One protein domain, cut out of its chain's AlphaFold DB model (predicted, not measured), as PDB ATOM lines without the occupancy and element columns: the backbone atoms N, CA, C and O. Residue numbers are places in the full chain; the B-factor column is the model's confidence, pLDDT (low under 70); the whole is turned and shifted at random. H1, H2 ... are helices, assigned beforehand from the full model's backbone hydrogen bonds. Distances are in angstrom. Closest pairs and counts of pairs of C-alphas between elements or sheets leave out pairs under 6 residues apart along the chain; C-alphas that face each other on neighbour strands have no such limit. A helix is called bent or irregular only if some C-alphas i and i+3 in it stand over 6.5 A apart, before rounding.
ATOM      1  N   LYS A   2     190.319 210.020 170.355       49.97
ATOM      2  CA  LYS A   2     190.234 211.327 171.042       49.97
ATOM      3  C   LYS A   2     188.921 212.111 170.846       49.97
ATOM      4  O   LYS A   2     188.509 212.823 171.751       49.97
ATOM      5  N   GLY A   3     188.197 211.901 169.741       56.22
ATOM      6  CA  GLY A   3     186.872 212.518 169.538       56.22
ATOM      7  C   GLY A   3     185.813 212.069 170.554       56.22
ATOM      8  O   GLY A   3     184.891 212.820 170.851       56.22
ATOM      9  N   LYS A   4     185.992 210.882 171.153       64.12
ATOM     10  CA  LYS A   4     185.040 210.288 172.102       64.12
ATOM     11  C   LYS A   4     184.943 211.063 173.424       64.12
ATOM     12  O   LYS A   4     183.882 211.077 174.039       64.12
ATOM     13  N   ALA A   5     186.028 211.717 173.848       66.31
ATOM     14  CA  ALA A   5     186.061 212.476 175.099       66.31
ATOM     15  C   ALA A   5     185.265 213.785 174.987       66.31
ATOM     16  O   ALA A   5     184.433 214.075 175.842       66.31
ATOM     17  N   ILE A   6     185.449 214.524 173.888       75.75
ATOM     18  CA  ILE A   6     184.717 215.771 173.630       75.75
ATOM     19  C   ILE A   6     183.224 215.484 173.467       75.75
ATOM     20  O   ILE A   6     182.405 216.167 174.074       75.75
ATOM     21  N   THR A   7     182.858 214.435 172.722       77.50
ATOM     22  CA  THR A   7     181.449 214.033 172.587       77.50
ATOM     23  C   THR A   7     180.836 213.610 173.919       77.50
ATOM     24  O   THR A   7     179.663 213.881 174.150       77.50
ATOM     25  N   CYS A   8     181.615 212.981 174.806       76.88
ATOM     26  CA  CYS A   8     181.149 212.612 176.141       76.88
ATOM     27  C   CYS A   8     180.852 213.862 176.980       76.88
ATOM     28  O   CYS A   8     179.742 214.000 177.482       76.88
ATOM     29  N   LEU A   9     181.787 214.816 177.051       77.06
ATOM     30  CA  LEU A   9     181.596 216.070 177.791       77.06
ATOM     31  C   LEU A   9     180.412 216.885 177.260       77.06
ATOM     32  O   LEU A   9     179.591 217.349 178.047       77.06
ATOM     33  N   LEU A  10     180.278 217.000 175.935       81.31
ATOM     34  CA  LEU A  10     179.124 217.644 175.300       81.31
ATOM     35  C   LEU A  10     177.817 216.920 175.640       81.31
ATOM     36  O   LEU A  10     176.835 217.566 175.984       81.31
ATOM     37  N   SER A  11     177.810 215.586 175.609       82.88
ATOM     38  CA  SER A  11     176.645 214.796 176.013       82.88
ATOM     39  C   SER A  11     176.279 215.029 177.482       82.88
ATOM     40  O   SER A  11     175.097 215.170 177.789       82.88
ATOM     41  N   MET A  12     177.257 215.093 178.390       79.19
ATOM     42  CA  MET A  12     177.002 215.339 179.816       79.19
ATOM     43  C   MET A  12     176.481 216.758 180.048       79.19
ATOM     44  O   MET A  12     175.528 216.947 180.800       79.19
ATOM     45  N   LEU A  13     177.042 217.747 179.346       81.06
ATOM     46  CA  LEU A  13     176.581 219.132 179.394       81.06
ATOM     47  C   LEU A  13     175.136 219.264 178.895       81.06
ATOM     48  O   LEU A  13     174.330 219.935 179.530       81.06
ATOM     49  N   LEU A  14     174.781 218.593 177.796       82.50
ATOM     50  CA  LEU A  14     173.416 218.609 177.264       82.50
ATOM     51  C   LEU A  14     172.418 217.922 178.208       82.50
ATOM     52  O   LEU A  14     171.304 218.418 178.375       82.50
ATOM     53  N   LEU A  15     172.812 216.821 178.862       81.69
ATOM     54  CA  LEU A  15     171.988 216.170 179.888       81.69
ATOM     55  C   LEU A  15     171.794 217.066 181.116       81.69
ATOM     56  O   LEU A  15     170.679 217.154 181.622       81.69
ATOM     57  N   LEU A  16     172.839 217.775 181.551       80.31
ATOM     58  CA  LEU A  16     172.767 218.746 182.643       80.31
ATOM     59  C   LEU A  16     171.851 219.920 182.300       80.31
ATOM     60  O   LEU A  16     170.959 220.243 183.079       80.31
ATOM     61  N   LEU A  17     172.022 220.530 181.126       80.69
ATOM     62  CA  LEU A  17     171.171 221.629 180.669       80.69
ATOM     63  C   LEU A  17     169.706 221.197 180.568       80.69
ATOM     64  O   LEU A  17     168.817 221.947 180.964       80.69
ATOM     65  N   ARG A  18     169.449 219.969 180.106       81.00
ATOM     66  CA  ARG A  18     168.098 219.406 180.054       81.00
ATOM     67  C   ARG A  18     167.526 219.138 181.447       81.00
ATOM     68  O   ARG A  18     166.362 219.447 181.679       81.00
ATOM     69  N   ALA A  19     168.331 218.628 182.379       79.75
ATOM     70  CA  ALA A  19     167.924 218.443 183.770       79.75
ATOM     71  C   ALA A  19     167.613 219.785 184.456       79.75
ATOM     72  O   ALA A  19     166.607 219.885 185.148       79.75
ATOM     73  N   LEU A  20     168.410 220.830 184.210       80.50
ATOM     74  CA  LEU A  20     168.159 222.186 184.715       80.50
ATOM     75  C   LEU A  20     166.895 222.799 184.100       80.50
ATOM     76  O   LEU A  20     166.077 223.366 184.819       80.50
ATOM     77  N   HIS A  21     166.704 222.643 182.787       81.56
ATOM     78  CA  HIS A  21     165.512 223.123 182.088       81.56
ATOM     79  C   HIS A  21     164.234 222.455 182.614       81.56
ATOM     80  O   HIS A  21     163.220 223.118 182.806       81.56
ATOM     81  N   CYS A  22     164.287 221.145 182.871       76.06
ATOM     82  CA  CYS A  22     163.148 220.386 183.379       76.06
ATOM     83  C   CYS A  22     162.970 220.456 184.901       76.06
ATOM     84  O   CYS A  22     161.873 220.197 185.387       76.06
ATOM     85  N   GLY A  23     164.016 220.793 185.657       70.19
ATOM     86  CA  GLY A  23     163.966 220.954 187.111       70.19
ATOM     87  C   GLY A  23     163.366 222.285 187.568       70.19
ATOM     88  O   GLY A  23     163.106 222.452 188.755       70.19
ATOM     89  N   TYR A  24     163.133 223.228 186.650       74.69
ATOM     90  CA  TYR A  24     162.482 224.498 186.958       74.69
ATOM     91  C   TYR A  24     160.970 224.294 187.138       74.69
ATOM     92  O   TYR A  24     160.189 224.359 186.184       74.69
ATOM     93  N   THR A  25     160.559 224.015 188.373       65.38
ATOM     94  CA  THR A  25     159.152 224.026 188.779       65.38
ATOM     95  C   THR A  25     158.714 225.466 189.014       65.38
ATOM     96  O   THR A  25     159.418 226.234 189.668       65.38
ATOM     97  N   VAL A  26     157.563 225.846 188.466       65.50
ATOM     98  CA  VAL A  26     156.931 227.128 188.787       65.50
ATOM     99  C   VAL A  26     155.893 226.837 189.855       65.50
ATOM    100  O   VAL A  26     154.995 226.032 189.619       65.50
ATOM    101  N   ASP A  27     156.012 227.483 191.013       61.34
ATOM    102  CA  ASP A  27     154.922 227.497 191.982       61.34
ATOM    103  C   ASP A  27     153.745 228.217 191.321       61.34
ATOM    104  O   ASP A  27     153.813 229.409 191.017       61.34
ATOM    105  N   SER A  28     152.689 227.471 191.001       56.28
ATOM    106  CA  SER A  28     151.495 228.035 190.380       56.28
ATOM    107  C   SER A  28     150.766 228.896 191.415       56.28
ATOM    108  O   SER A  28     149.937 228.413 192.183       56.28
ATOM    109  N   ILE A  46     153.303 220.811 189.451       66.81
ATOM    110  CA  ILE A  46     153.049 221.025 188.025       66.81
ATOM    111  C   ILE A  46     154.348 221.522 187.379       66.81
ATOM    112  O   ILE A  46     154.810 222.638 187.624       66.81
ATOM    113  N   TYR A  47     154.966 220.683 186.547       66.88
ATOM    114  CA  TYR A  47     156.112 221.093 185.739       66.88
ATOM    115  C   TYR A  47     155.681 222.138 184.703       66.88
ATOM    116  O   TYR A  47     154.650 221.994 184.051       66.88
ATOM    117  N   LYS A  48     156.512 223.167 184.487       69.44
ATOM    118  CA  LYS A  48     156.240 224.227 183.497       69.44
ATOM    119  C   LYS A  48     156.094 223.687 182.066       69.44
ATOM    120  O   LYS A  48     155.400 224.287 181.251       69.44
ATOM    121  N   TYR A  49     156.760 222.572 181.763       74.81
ATOM    122  CA  TYR A  49     156.737 221.936 180.449       74.81
ATOM    123  C   TYR A  49     156.256 220.481 180.566       74.81
ATOM    124  O   TYR A  49     156.889 219.704 181.288       74.81
ATOM    125  N   PRO A  50     155.208 220.070 179.825       71.50
ATOM    126  CA  PRO A  50     154.646 218.715 179.908       71.50
ATOM    127  C   PRO A  50     155.625 217.633 179.421       71.50
ATOM    128  O   PRO A  50     155.596 216.495 179.875       71.50
ATOM    129  N   GLU A  51     156.570 217.988 178.548       73.56
ATOM    130  CA  GLU A  51     157.607 217.069 178.058       73.56
ATOM    131  C   GLU A  51     158.580 216.611 179.163       73.56
ATOM    132  O   GLU A  51     159.219 215.560 179.045       73.56
ATOM    133  N   CYS A  52     158.688 217.383 180.249       71.62
ATOM    134  CA  CYS A  52     159.605 217.122 181.358       71.62
ATOM    135  C   CYS A  52     159.079 216.087 182.360       71.62
ATOM    136  O   CYS A  52     159.878 215.491 183.084       71.62
ATOM    137  N   GLU A  53     157.776 215.802 182.348       70.62
ATOM    138  CA  GLU A  53     157.152 214.797 183.216       70.62
ATOM    139  C   GLU A  53     157.713 213.388 182.935       70.62
ATOM    140  O   GLU A  53     158.018 212.612 183.841       70.62
ATOM    141  N   SER A  54     157.983 213.086 181.660       71.31
ATOM    142  CA  SER A  54     158.572 211.809 181.230       71.31
ATOM    143  C   SER A  54     160.075 211.679 181.519       71.31
ATOM    144  O   SER A  54     160.603 210.567 181.604       71.31
ATOM    145  N   PHE A  55     160.776 212.807 181.675       68.88
ATOM    146  CA  PHE A  55     162.237 212.841 181.737       68.88
ATOM    147  C   PHE A  55     162.765 212.303 183.069       68.88
ATOM    148  O   PHE A  55     163.633 211.430 183.076       68.88
ATOM    149  N   PHE A  56     162.201 212.766 184.188       67.19
ATOM    150  CA  PHE A  56     162.569 212.278 185.524       67.19
ATOM    151  C   PHE A  56     161.892 210.952 185.888       67.19
ATOM    152  O   PHE A  56     162.394 210.221 186.741       67.19
ATOM    153  N   SER A  57     160.796 210.603 185.207       71.69
ATOM    154  CA  SER A  57     160.097 209.328 185.402       71.69
ATOM    155  C   SER A  57     160.899 208.132 184.857       71.69
ATOM    156  O   SER A  57     160.857 207.022 185.397       71.69
ATOM    157  N   SER A  58     161.726 208.354 183.827       78.69
ATOM    158  CA  SER A  58     162.612 207.321 183.288       78.69
ATOM    159  C   SER A  58     163.819 207.075 184.200       78.69
ATOM    160  O   SER A  58     164.817 207.800 184.175       78.69
ATOM    161  N   ARG A  59     163.773 205.974 184.963       78.88
ATOM    162  CA  ARG A  59     164.866 205.530 185.853       78.88
ATOM    163  C   ARG A  59     166.219 205.404 185.144       78.88
ATOM    164  O   ARG A  59     167.253 205.613 185.770       78.88
ATOM    165  N   LEU A  60     166.222 205.082 183.847       78.12
ATOM    166  CA  LEU A  60     167.445 204.975 183.047       78.12
ATOM    167  C   LEU A  60     168.085 206.338 182.786       78.12
ATOM    168  O   LEU A  60     169.297 206.474 182.916       78.12
ATOM    169  N   VAL A  61     167.282 207.349 182.450       79.69
ATOM    170  CA  VAL A  61     167.773 208.713 182.214       79.69
ATOM    171  C   VAL A  61     168.320 209.303 183.508       79.69
ATOM    172  O   VAL A  61     169.419 209.851 183.512       79.69
ATOM    173  N   LEU A  62     167.604 209.109 184.619       79.19
ATOM    174  CA  LEU A  62     168.069 209.519 185.942       79.19
ATOM    175  C   LEU A  62     169.376 208.810 186.335       79.19
ATOM    176  O   LEU A  62     170.309 209.459 186.799       79.19
ATOM    177  N   GLY A  63     169.478 207.497 186.102       84.38
ATOM    178  CA  GLY A  63     170.700 206.730 186.357       84.38
ATOM    179  C   GLY A  63     171.891 207.220 185.531       84.38
ATOM    180  O   GLY A  63     172.964 207.461 186.081       84.38
ATOM    181  N   LEU A  64     171.695 207.451 184.228       81.94
ATOM    182  CA  LEU A  64     172.726 208.011 183.348       81.94
ATOM    183  C   LEU A  64     173.142 209.418 183.781       81.94
ATOM    184  O   LEU A  64     174.330 209.729 183.763       81.94
ATOM    185  N   PHE A  65     172.190 210.246 184.214       82.56
ATOM    186  CA  PHE A  65     172.470 211.575 184.740       82.56
ATOM    187  C   PHE A  65     173.323 211.515 186.016       82.56
ATOM    188  O   PHE A  65     174.354 212.180 186.093       82.56
ATOM    189  N   ILE A  66     172.978 210.661 186.981       85.56
ATOM    190  CA  ILE A  66     173.772 210.486 188.208       85.56
ATOM    191  C   ILE A  66     175.183 209.988 187.877       85.56
ATOM    192  O   ILE A  66     176.164 210.570 188.341       85.56
ATOM    193  N   CYS A  67     175.310 208.959 187.033       85.81
ATOM    194  CA  CYS A  67     176.615 208.481 186.579       85.81
ATOM    195  C   CYS A  67     177.418 209.601 185.905       85.81
ATOM    196  O   CYS A  67     178.608 209.747 186.180       85.81
ATOM    197  N   SER A  68     176.771 210.424 185.074       85.25
ATOM    198  CA  SER A  68     177.409 211.550 184.389       85.25
ATOM    199  C   SER A  68     177.985 212.579 185.369       85.25
ATOM    200  O   SER A  68     179.124 213.011 185.214       85.25
ATOM    201  N   LEU A  69     177.256 212.900 186.443       83.62
ATOM    202  CA  LEU A  69     177.728 213.812 187.484       83.62
ATOM    203  C   LEU A  69     178.930 213.245 188.242       83.62
ATOM    204  O   LEU A  69     179.899 213.963 188.473       83.62
ATOM    205  N   ILE A  70     178.902 211.955 188.585       88.44
ATOM    206  CA  ILE A  70     180.023 211.293 189.270       88.44
ATOM    207  C   ILE A  70     181.276 211.324 188.386       88.44
ATOM    208  O   ILE A  70     182.350 211.713 188.848       88.44
ATOM    209  N   PHE A  71     181.143 210.974 187.102       86.12
ATOM    210  CA  PHE A  71     182.250 211.053 186.149       86.12
ATOM    211  C   PHE A  71     182.756 212.481 185.965       86.12
ATOM    212  O   PHE A  71     183.966 212.678 185.843       86.12
ATOM    213  N   LEU A  72     181.867 213.477 185.959       83.44
ATOM    214  CA  LEU A  72     182.245 214.881 185.848       83.44
ATOM    215  C   LEU A  72     183.091 215.303 187.045       83.44
ATOM    216  O   LEU A  72     184.179 215.829 186.846       83.44
ATOM    217  N   VAL A  73     182.628 215.033 188.266       87.06
ATOM    218  CA  VAL A  73     183.363 215.369 189.494       87.06
ATOM    219  C   VAL A  73     184.735 214.705 189.487       87.06
ATOM    220  O   VAL A  73     185.733 215.390 189.670       87.06
ATOM    221  N   PHE A  74     184.809 213.408 189.179       89.56
ATOM    222  CA  PHE A  74     186.086 212.698 189.079       89.56
ATOM    223  C   PHE A  74     187.019 213.308 188.019       89.56
ATOM    224  O   PHE A  74     188.207 213.510 188.272       89.56
ATOM    225  N   THR A  75     186.480 213.641 186.843       85.56
ATOM    226  CA  THR A  75     187.245 214.262 185.752       85.56
ATOM    227  C   THR A  75     187.728 215.658 186.135       85.56
ATOM    228  O   THR A  75     188.859 216.005 185.816       85.56
ATOM    229  N   LEU A  76     186.913 216.448 186.841       84.38
ATOM    230  CA  LEU A  76     187.296 217.769 187.340       84.38
ATOM    231  C   LEU A  76     188.371 217.663 188.424       84.38
ATOM    232  O   LEU A  76     189.357 218.386 188.346       84.38
ATOM    233  N   SER A  77     188.247 216.735 189.378       87.44
ATOM    234  CA  SER A  77     189.270 216.506 190.407       87.44
ATOM    235  C   SER A  77     190.621 216.128 189.794       87.44
ATOM    236  O   SER A  77     191.634 216.742 190.119       87.44
ATOM    237  N   MET A  78     190.632 215.187 188.845       86.00
ATOM    238  CA  MET A  78     191.848 214.816 188.110       86.00
ATOM    239  C   MET A  78     192.346 215.939 187.187       86.00
ATOM    240  O   MET A  78     193.548 216.077 186.967       86.00
ATOM    241  N   GLY A  79     191.433 216.738 186.636       83.25
ATOM    242  CA  GLY A  79     191.742 217.878 185.781       83.25
ATOM    243  C   GLY A  79     192.442 219.001 186.540       83.25
ATOM    244  O   GLY A  79     193.431 219.527 186.044       83.25
ATOM    245  N   CYS A  80     191.997 219.321 187.758       83.12
ATOM    246  CA  CYS A  80     192.641 220.324 188.610       83.12
ATOM    247  C   CYS A  80     194.105 219.966 188.910       83.12
ATOM    248  O   CYS A  80     194.970 220.827 188.774       83.12
ATOM    249  N   GLU A  81     194.403 218.697 189.225       77.62
ATOM    250  CA  GLU A  81     195.790 218.241 189.432       77.62
ATOM    251  C   GLU A  81     196.658 218.438 188.177       77.62
ATOM    252  O   GLU A  81     197.830 218.806 188.262       77.62
ATOM    253  N   GLN A  82     196.081 218.197 186.995       80.69
ATOM    254  CA  GLN A  82     196.786 218.351 185.724       80.69
ATOM    255  C   GLN A  82     196.976 219.822 185.335       80.69
ATOM    256  O   GLN A  82     198.046 220.170 184.843       80.69
ATOM    257  N   ILE A  83     195.987 220.688 185.585       79.88
ATOM    258  CA  ILE A  83     196.089 222.137 185.339       79.88
ATOM    259  C   ILE A  83     197.215 222.725 186.182       79.88
ATOM    260  O   ILE A  83     198.075 223.423 185.655       79.88
ATOM    261  N   GLU A  84     197.273 222.371 187.464       74.12
ATOM    262  CA  GLU A  84     198.326 222.853 188.349       74.12
ATOM    263  C   GLU A  84     199.716 222.401 187.857       74.12
ATOM    264  O   GLU A  84     200.680 223.168 187.900       74.12
ATOM    265  N   ALA A  85     199.851 221.158 187.372       70.94
ATOM    266  CA  ALA A  85     201.114 220.641 186.831       70.94
ATOM    267  C   ALA A  85     201.556 221.393 185.566       70.94
ATOM    268  O   ALA A  85     202.752 221.618 185.368       70.94
ATOM    269  N   VAL A  86     200.594 221.808 184.743       70.69
ATOM    270  CA  VAL A  86     200.825 222.610 183.538       70.69
ATOM    271  C   VAL A  86     201.229 224.041 183.897       70.69
ATOM    272  O   VAL A  86     202.203 224.540 183.345       70.69
ATOM    273  N   GLU A  87     200.535 224.688 184.837       66.25
ATOM    274  CA  GLU A  87     200.845 226.063 185.263       66.25
ATOM    275  C   GLU A  87     202.208 226.174 185.950       66.25
ATOM    276  O   GLU A  87     202.929 227.150 185.764       66.25
ATOM    277  N   THR A  88     202.585 225.163 186.732       62.22
ATOM    278  CA  THR A  88     203.856 225.171 187.470       62.22
ATOM    279  C   THR A  88     205.044 224.668 186.649       62.22
ATOM    280  O   THR A  88     206.169 224.753 187.136       62.22
ATOM    281  N   GLY A  89     204.826 224.092 185.456       57.62
ATOM    282  CA  GLY A  89     205.869 223.415 184.665       57.62
ATOM    283  C   GLY A  89     206.513 222.217 185.382       57.62
ATOM    284  O   GLY A  89     207.458 221.610 184.883       57.62
ATOM    285  N   LYS A  90     206.009 221.855 186.567       58.34
ATOM    286  CA  LYS A  90     206.545 220.809 187.436       58.34
ATOM    287  C   LYS A  90     205.628 219.605 187.350       58.34
ATOM    288  O   LYS A  90     204.577 219.553 187.992       58.34
ATOM    289  N   GLY A  91     206.053 218.613 186.571       60.03
ATOM    290  CA  GLY A  91     205.381 217.319 186.515       60.03
ATOM    291  C   GLY A  91     205.281 216.651 187.895       60.03
ATOM    292  O   GLY A  91     206.021 216.969 188.829       60.03
ATOM    293  N   LYS A  92     204.383 215.667 188.018       54.09
ATOM    294  CA  LYS A  92     204.112 214.924 189.267       54.09
ATOM    295  C   LYS A  92     205.379 214.329 189.914       54.09
ATOM    296  O   LYS A  92     205.481 214.289 191.135       54.09
ATOM    297  N   ILE A  93     206.370 213.950 189.103       54.53
ATOM    298  CA  ILE A  93     207.664 213.400 189.548       54.53
ATOM    299  C   ILE A  93     208.554 214.486 190.180       54.53
ATOM    300  O   ILE A  93     209.160 214.255 191.224       54.53
ATOM    301  N   ALA A  94     208.576 215.696 189.613       53.69
ATOM    302  CA  ALA A  94     209.339 216.822 190.157       53.69
ATOM    303  C   ALA A  94     208.778 217.291 191.511       53.69
ATOM    304  O   ALA A  94     209.537 217.590 192.432       53.69
ATOM    305  N   ARG A  95     207.447 217.285 191.673       54.38
ATOM    306  CA  ARG A  95     206.795 217.614 192.954       54.38
ATOM    307  C   ARG A  95     207.104 216.597 194.047       54.38
ATOM    308  O   ARG A  95     207.374 216.982 195.179       54.38
ATOM    309  N   MET A  96     207.106 215.309 193.702       55.06
ATOM    310  CA  MET A  96     207.423 214.245 194.656       55.06
ATOM    311  C   MET A  96     208.898 214.290 195.088       55.06
ATOM    312  O   MET A  96     209.193 214.039 196.251       55.06
ATOM    313  N   LYS A  97     209.810 214.697 194.192       54.56
ATOM    314  CA  LYS A  97     211.241 214.879 194.492       54.56
ATOM    315  C   LYS A  97     211.524 216.140 195.329       54.56
ATOM    316  O   LYS A  97     212.383 216.101 196.205       54.56
ATOM    317  N   MET A  98     210.760 217.225 195.152       53.91
ATOM    318  CA  MET A  98     210.865 218.426 196.005       53.91
ATOM    319  C   MET A  98     210.441 218.173 197.462       53.91
ATOM    320  O   MET A  98     210.999 218.791 198.367       53.91
ATOM    321  N   GLY A  99     209.517 217.236 197.709       53.66
ATOM    322  CA  GLY A  99     209.129 216.828 199.067       53.66
ATOM    323  C   GLY A  99     210.245 216.142 199.871       53.66
ATOM    324  O   GLY A  99     210.140 216.047 201.089       53.66
ATOM    325  N   VAL A 100     211.324 215.708 199.209       57.41
ATOM    326  CA  VAL A 100     212.485 215.025 199.817       57.41
ATOM    327  C   VAL A 100     213.644 216.006 200.096       57.41
ATOM    328  O   VAL A 100     214.736 215.606 200.477       57.41
ATOM    329  N   GLY A 101     213.428 217.318 199.943       47.97
ATOM    330  CA  GLY A 101     214.414 218.347 200.304       47.97
ATOM    331  C   GLY A 101     215.519 218.587 199.270       47.97
ATOM    332  O   GLY A 101     216.331 219.491 199.444       47.97
ATOM    333  N   THR A 102     215.536 217.856 198.153       49.06
ATOM    334  CA  THR A 102     216.450 218.099 197.025       49.06
ATOM    335  C   THR A 102     215.810 219.070 196.028       49.06
ATOM    336  O   THR A 102     215.446 218.704 194.911       49.06
ATOM    337  N   ALA A 103     215.592 220.318 196.439       47.25
ATOM    338  CA  ALA A 103     215.081 221.363 195.553       47.25
ATOM    339  C   ALA A 103     216.244 222.038 194.806       47.25
ATOM    340  O   ALA A 103     216.669 223.137 195.152       47.25
ATOM    341  N   GLY A 104     216.781 221.360 193.789       52.16
ATOM    342  CA  GLY A 104     217.696 221.982 192.833       52.16
ATOM    343  C   GLY A 104     216.972 223.003 191.946       52.16
ATOM    344  O   GLY A 104     215.774 222.886 191.681       52.16
TER     345      GLY A 104
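This is residues 2 to 28 and 46 to 104 of the 235 residues of the protein "Hypothetical protein" of Amphiprora paludosa (UniProt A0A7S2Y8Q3). One long helix, H3, runs along the longest axis, and a second helix, H1, crosses it as a lopsided X through residues 12 to 16 of H1 and 65 to 69 of H3, a meeting of few contacts. The short H2 makes a corner with the start of H3 near the last residues of H1, while the short H4 and the tail to Gly 104 lengthen the model beyond the other end of H3; residues 2 to 7, of which 3 to 7 belong to H1, stick out free. The printed part has 86 residues with four named helices, H1, H2, H3 and H4 along the chain, and no named strand: the class is all helix. It is extended, with a radius of gyration of the C-alphas of 20.3 A and spans of 66 by 31 by 20 A.

Find C-alpha 59 at (164.866, 205.530, 185.853); from there H3, residues 59 to 87, runs 41.4 A to C-alpha 87 at (200.845, 226.063, 185.263). Look next at C-alpha 3, at (186.872, 212.518, 169.538), where H1, residues 3 to 23, begins its 30.1 A. H2 is residues 50 to 57, 12.2 A long; it is neither bent nor irregular, but only just: C-alphas 53 and 56 are 6.4 A apart. H4, residues 92 to 98, is 10.2 A long and ends at C-alpha 98, (210.865, 218.426, 196.005).

Start at H3, which touches H1; their closest C-alphas are those of Met 12 and Ser 68, 6.0 A apart. These two run opposite ways at a steep tilt of 56 degrees. At Phe 56 and Leu 62, whose C-alphas are the closest pair at 6.2 A, H2 and H3 touch only at the corner, and only just, with 3 pairs of C-alphas within 8 A; they stand about perpendicular, at 80 degrees. H1 and H2 are close but not clearly touching, with the C-alphas of Cys 22 and Cys 52 closest at 5.2 A. H4 touches no helix but is near H3, the C-alphas of Ala 85 and Lys 92 being closest at 6.9 A. H4 is apart from H1 and from H2. In H1 and H4 every O i to N i+4 pair is within hydrogen-bond range; in H3 24 of 25 are, and in H2 0 of 4, beside 2 of 5 O i to N i+3 pairs.

The two C-alphas farthest apart are those of Ser 28 and Gly 104, at 66.5 A. Residues 29 to 45 are cut out, and C-alphas 28 and 46 are 7.6 A apart across the cut, in the link from H1 to H2. The links from H2 to H3 and from H3 to H4 are tight. The mean pLDDT of the printed part is 72.1; residues 2 to 5, 25 to 28, 46 to 48, 55 to 56 and 87 to 104 are under 70.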